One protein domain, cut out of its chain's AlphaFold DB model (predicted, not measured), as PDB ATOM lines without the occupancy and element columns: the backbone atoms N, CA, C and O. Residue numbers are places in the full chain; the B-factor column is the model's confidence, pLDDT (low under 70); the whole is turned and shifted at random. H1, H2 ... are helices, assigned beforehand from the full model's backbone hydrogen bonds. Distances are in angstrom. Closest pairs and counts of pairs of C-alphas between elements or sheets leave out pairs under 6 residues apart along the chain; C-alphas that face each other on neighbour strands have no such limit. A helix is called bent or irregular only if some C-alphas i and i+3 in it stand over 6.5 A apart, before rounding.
ATOM      1  N   GLN A 278       8.105  23.607  65.181       90.06
ATOM      2  CA  GLN A 278       6.903  24.041  64.457       90.06
ATOM      3  C   GLN A 278       7.244  25.036  63.337       90.06
ATOM      4  O   GLN A 278       6.774  24.897  62.210       90.06
ATOM      5  N   GLU A 279       8.122  25.999  63.607       86.75
ATOM      6  CA  GLU A 279       8.577  26.983  62.625       86.75
ATOM      7  C   GLU A 279       9.517  26.385  61.565       86.75
ATOM      8  O   GLU A 279       9.541  26.835  60.419       86.75
ATOM      9  N   SER A 280      10.262  25.329  61.894       81.88
ATOM     10  CA  SER A 280      11.004  24.558  60.890       81.88
ATOM     11  C   SER A 280      10.062  23.754  59.992       81.88
ATOM     12  O   SER A 280      10.174  23.847  58.774       81.88
ATOM     13  N   ALA A 281       9.064  23.078  60.567       83.88
ATOM     14  CA  ALA A 281       8.035  22.364  59.812       83.88
ATOM     15  C   ALA A 281       7.222  23.299  58.894       83.88
ATOM     16  O   ALA A 281       6.954  22.941  57.748       83.88
ATOM     17  N   ARG A 282       6.900  24.523  59.347       86.81
ATOM     18  CA  ARG A 282       6.277  25.563  58.508       86.81
ATOM     19  C   ARG A 282       7.165  25.933  57.316       86.81
ATOM     20  O   ARG A 282       6.697  25.897  56.182       86.81
ATOM     21  N   ARG A 283       8.449  26.228  57.551       84.50
ATOM     22  CA  ARG A 283       9.398  26.582  56.479       84.50
ATOM     23  C   ARG A 283       9.619  25.439  55.488       84.50
ATOM     24  O   ARG A 283       9.731  25.699  54.294       84.50
ATOM     25  N   ASP A 284       9.650  24.186  55.940       80.62
ATOM     26  CA  ASP A 284       9.748  23.030  55.041       80.62
ATOM     27  C   ASP A 284       8.440  22.768  54.272       80.62
ATOM     28  O   ASP A 284       8.496  22.363  53.109       80.62
ATOM     29  N   HIS A 285       7.267  23.060  54.850       81.94
ATOM     30  CA  HIS A 285       5.997  23.053  54.115       81.94
ATOM     31  C   HIS A 285       5.988  24.124  53.011       81.94
ATOM     32  O   HIS A 285       5.796  23.787  51.845       81.94
ATOM     33  N   GLU A 286       6.303  25.380  53.345       82.62
ATOM     34  CA  GLU A 286       6.393  26.503  52.395       82.62
ATOM     35  C   GLU A 286       7.425  26.235  51.283       82.62
ATOM     36  O   GLU A 286       7.157  26.447  50.101       82.62
ATOM     37  N   LYS A 287       8.590  25.675  51.632       81.75
ATOM     38  CA  LYS A 287       9.633  25.265  50.680       81.75
ATOM     39  C   LYS A 287       9.173  24.139  49.752       81.75
ATOM     40  O   LYS A 287       9.511  24.152  48.569       81.75
ATOM     41  N   ASN A 288       8.413  23.164  50.249       76.38
ATOM     42  CA  ASN A 288       7.869  22.092  49.414       76.38
ATOM     43  C   ASN A 288       6.696  22.572  48.545       76.38
ATOM     44  O   ASN A 288       6.622  22.179  47.382       76.38
ATOM     45  N   GLN A 289       5.856  23.483  49.043       79.31
ATOM     46  CA  GLN A 289       4.833  24.173  48.254       79.31
ATOM     47  C   GLN A 289       5.475  24.977  47.114       79.31
ATOM     48  O   GLN A 289       5.111  24.783  45.958       79.31
ATOM     49  N   ALA A 290       6.504  25.782  47.400       78.56
ATOM     50  CA  ALA A 290       7.244  26.534  46.387       78.56
ATOM     51  C   ALA A 290       7.910  25.625  45.337       78.56
ATOM     52  O   ALA A 290       7.898  25.946  44.148       78.56
ATOM     53  N   ARG A 291       8.441  24.459  45.739       78.06
ATOM     54  CA  ARG A 291       8.961  23.443  44.802       78.06
ATOM     55  C   ARG A 291       7.861  22.848  43.923       78.06
ATOM     56  O   ARG A 291       8.096  22.682  42.731       78.06
ATOM     57  N   LEU A 292       6.680  22.561  44.475       72.56
ATOM     58  CA  LEU A 292       5.512  22.089  43.720       72.56
ATOM     59  C   LEU A 292       5.034  23.133  42.702       72.56
ATOM     60  O   LEU A 292       4.876  22.807  41.528       72.56
ATOM     61  N   THR A 293       4.884  24.393  43.114       73.00
ATOM     62  CA  THR A 293       4.495  25.494  42.220       73.00
ATOM     63  C   THR A 293       5.550  25.747  41.138       73.00
ATOM     64  O   THR A 293       5.203  25.921  39.973       73.00
ATOM     65  N   ALA A 294       6.845  25.685  41.466       74.75
ATOM     66  CA  ALA A 294       7.911  25.771  40.468       74.75
ATOM     67  C   ALA A 294       7.869  24.598  39.470       74.75
ATOM     68  O   ALA A 294       8.019  24.818  38.271       74.75
ATOM     69  N   TYR A 295       7.611  23.370  39.933       66.50
ATOM     70  CA  TYR A 295       7.479  22.194  39.067       66.50
ATOM     71  C   TYR A 295       6.254  22.296  38.140       66.50
ATOM     72  O   TYR A 295       6.349  21.965  36.961       66.50
ATOM     73  N   ALA A 296       5.134  22.829  38.638       64.38
ATOM     74  CA  ALA A 296       3.942  23.133  37.845       64.38
ATOM     75  C   ALA A 296       4.199  24.192  36.754       64.38
ATOM     76  O   ALA A 296       3.698  24.061  35.638       64.38
ATOM     77  N   ALA A 307      -8.267  24.813  30.798       65.81
ATOM     78  CA  ALA A 307      -8.943  24.514  32.061       65.81
ATOM     79  C   ALA A 307      -7.949  23.986  33.101       65.81
ATOM     80  O   ALA A 307      -7.747  24.667  34.101       65.81
ATOM     81  N   PHE A 308      -7.194  22.926  32.795       70.38
ATOM     82  CA  PHE A 308      -6.132  22.383  33.650       70.38
ATOM     83  C   PHE A 308      -5.205  23.458  34.247       70.38
ATOM     84  O   PHE A 308      -4.965  23.492  35.454       70.38
ATOM     85  N   ARG A 309      -4.721  24.398  33.420       68.44
ATOM     86  CA  ARG A 309      -3.869  25.513  33.884       68.44
ATOM     87  C   ARG A 309      -4.596  26.506  34.795       68.44
ATOM     88  O   ARG A 309      -3.950  27.109  35.646       68.44
ATOM     89  N   ARG A 310      -5.905  26.699  34.620       72.31
ATOM     90  CA  ARG A 310      -6.743  27.534  35.494       72.31
ATOM     91  C   ARG A 310      -7.000  26.842  36.826       72.31
ATOM     92  O   ARG A 310      -6.824  27.470  37.862       72.31
ATOM     93  N   ASP A 311      -7.335  25.560  36.796       71.56
ATOM     94  CA  ASP A 311      -7.678  24.783  37.986       71.56
ATOM     95  C   ASP A 311      -6.442  24.588  38.880       71.56
ATOM     96  O   ASP A 311      -6.508  24.798  40.090       71.56
ATOM     97  N   LEU A 312      -5.275  24.324  38.278       69.69
ATOM     98  CA  LEU A 312      -3.990  24.231  38.977       69.69
ATOM     99  C   LEU A 312      -3.549  25.561  39.623       69.69
ATOM    100  O   LEU A 312      -2.899  25.543  40.665       69.69
ATOM    101  N   LEU A 313      -3.916  26.707  39.036       70.75
ATOM    102  CA  LEU A 313      -3.702  28.042  39.621       70.75
ATOM    103  C   LEU A 313      -4.802  28.450  40.620       70.75
ATOM    104  O   LEU A 313      -4.579  29.339  41.438       70.75
ATOM    105  N   SER A 314      -5.973  27.810  40.566       70.75
ATOM    106  CA  SER A 314      -7.089  28.006  41.499       70.75
ATOM    107  C   SER A 314      -7.025  27.080  42.722       70.75
ATOM    108  O   SER A 314      -7.880  27.175  43.606       70.75
ATOM    109  N   ALA A 315      -6.046  26.176  42.776       73.75
ATOM    110  CA  ALA A 315      -5.881  25.213  43.854       73.75
ATOM    111  C   ALA A 315      -5.512  25.908  45.178       73.75
ATOM    112  O   ALA A 315      -4.474  26.557  45.291       73.75
ATOM    113  N   ASN A 316      -6.344  25.736  46.208       71.62
ATOM    114  CA  ASN A 316      -6.186  26.415  47.500       71.62
ATOM    115  C   ASN A 316      -5.237  25.690  48.478       71.62
ATOM    116  O   ASN A 316      -4.995  26.173  49.582       71.62
ATOM    117  N   SER A 317      -4.710  24.530  48.081       69.00
ATOM    118  CA  SER A 317      -3.900  23.643  48.916       69.00
ATOM    119  C   SER A 317      -2.861  22.892  48.083       69.00
ATOM    120  O   SER A 317      -3.109  22.533  46.929       69.00
ATOM    121  N   SER A 318      -1.710  22.574  48.687       63.78
ATOM    122  CA  SER A 318      -0.692  21.712  48.073       63.78
ATOM    123  C   SER A 318      -1.230  20.327  47.704       63.78
ATOM    124  O   SER A 318      -0.789  19.754  46.711       63.78
ATOM    125  N   SER A 319      -2.199  19.806  48.465       69.12
ATOM    126  CA  SER A 319      -2.855  18.528  48.166       69.12
ATOM    127  C   SER A 319      -3.724  18.616  46.911       69.12
ATOM    128  O   SER A 319      -3.691  17.710  46.089       69.12
ATOM    129  N   GLN A 320      -4.428  19.737  46.717       73.31
ATOM    130  CA  GLN A 320      -5.257  19.968  45.531       73.31
ATOM    131  C   GLN A 320      -4.391  20.203  44.280       73.31
ATOM    132  O   GLN A 320      -4.702  19.683  43.212       73.31
ATOM    133  N   MET A 321      -3.255  20.907  44.407       70.75
ATOM    134  CA  MET A 321      -2.263  20.989  43.321       70.75
ATOM    135  C   MET A 321      -1.721  19.603  42.939       70.75
ATOM    136  O   MET A 321      -1.572  19.320  41.754       70.75
ATOM    137  N   LEU A 322      -1.429  18.741  43.923       69.25
ATOM    138  CA  LEU A 322      -0.965  17.368  43.689       69.25
ATOM    139  C   LEU A 322      -2.024  16.510  42.985       69.25
ATOM    140  O   LEU A 322      -1.700  15.856  42.000       69.25
ATOM    141  N   GLU A 323      -3.272  16.551  43.449       73.75
ATOM    142  CA  GLU A 323      -4.404  15.823  42.863       73.75
ATOM    143  C   GLU A 323      -4.623  16.208  41.390       73.75
ATOM    144  O   GLU A 323      -4.710  15.337  40.522       73.75
ATOM    145  N   ILE A 324      -4.586  17.508  41.080       73.50
ATOM    146  CA  ILE A 324      -4.672  18.023  39.707       73.50
ATOM    147  C   ILE A 324      -3.456  17.573  38.875       73.50
ATOM    148  O   ILE A 324      -3.623  17.008  37.795       73.50
ATOM    149  N   LEU A 325      -2.225  17.745  39.379       70.25
ATOM    150  CA  LEU A 325      -0.996  17.308  38.692       70.25
ATOM    151  C   LEU A 325      -0.952  15.795  38.418       70.25
ATOM    152  O   LEU A 325      -0.302  15.378  37.457       70.25
ATOM    153  N   GLN A 326      -1.619  14.995  39.251       68.56
ATOM    154  CA  GLN A 326      -1.720  13.544  39.125       68.56
ATOM    155  C   GLN A 326      -2.828  13.106  38.148       68.56
ATOM    156  O   GLN A 326      -2.737  12.011  37.596       68.56
ATOM    157  N   ALA A 327      -3.822  13.961  37.874       65.75
ATOM    158  CA  ALA A 327      -4.847  13.732  36.854       65.75
ATOM    159  C   ALA A 327      -4.342  13.994  35.416       65.75
ATOM    160  O   ALA A 327      -4.669  13.231  34.511       65.75
ATOM    161  N   ASP A 328      -3.488  15.005  35.199       60.94
ATOM    162  CA  ASP A 328      -2.746  15.224  33.933       60.94
ATOM    163  C   ASP A 328      -1.414  14.444  33.931       60.94
ATOM    164  O   ASP A 328      -0.383  14.934  33.478       60.94
TER     165      ASP A 328
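What this domain is: This is residues 278 to 296 and 307 to 328 of the 851 residues of an uncharacterized protein of Phytophthora fragariae (UniProt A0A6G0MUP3). One long helix, H1, has a short helical hairpin, H2 and H3, at its later end: H3 lies beside the later part of H1, H2 reaches past the end of H1 at residue 296, and the three helices run roughly lengthwise to one another. H3 packs on residues 289 to 296 of H1 through few contacts, H2 packs on H3, and residues 278 to 284 of H1 stick out free beyond the hairpin as an arm that adds to the length. There are 41 residues printed, with three named helices in the order H1, H2, H3 and no named strand; the class is all helix. The whole is only just loose, close to compact, with a radius of gyration of the C-alphas of 11.1 A, and the C-alphas span 35 by 16 by 15 A along their three main axes.

How they stand to each other: The printed part begins with H1, residues 278 to 296, the longest helix, of which residues 278 to 284 stand free. After the cut comes H2, residues 307 to 314. H1 and H2 are near each other, with 5 pairs of C-alphas within 10 A and a closest distance between C-alphas of 8.1 A. H3, residues 318 to 327, touches H1, which meets it with residues 289 to 296 alone; the closest C-alphas are those of Gln 289 and Ser 318, 6.1 A apart. H1 and H3 run the same way at a shallow tilt of 29 degrees. H2 and H3 form a helical hairpin, and they touch, with the C-alphas of Leu 312 and Met 321 the closest at 5.7 A. They run opposite ways at a shallow tilt of 10 degrees. In H1, H2 and H3 every backbone O i to N i+4 pair is within hydrogen-bond range.

Where its parts are: H1 begins at C-alpha 278, at (6.903, 24.041, 64.457), and ends at C-alpha 296, at (3.942, 23.133, 37.845); its first and last C-alphas are 26.8 A apart. H2 has 8 residues, Ala 307 to Ser 314, and measures 10.2 A from first to last C-alpha. H3 has 10 residues, Ser 318 to Ala 327, measures 14.4 A from first to last C-alpha, and ends with C-alpha 327 at (-4.847, 13.732, 36.854). None of these helices is bent.

The domain as a whole: The two C-alphas farthest apart are those of Gln 278 and Ala 307, at 36.1 A. Residues 297 to 306 are cut out, and C-alphas 296 and 307 are 14.2 A apart across the cut. The link from H2 to H3, 3 residues, is tight. The mean pLDDT of the printed part is 74.1, and 12 residues are under 70: 295 to 296, 307, 309, 312, 317 to 319, 322 and 326 to 328.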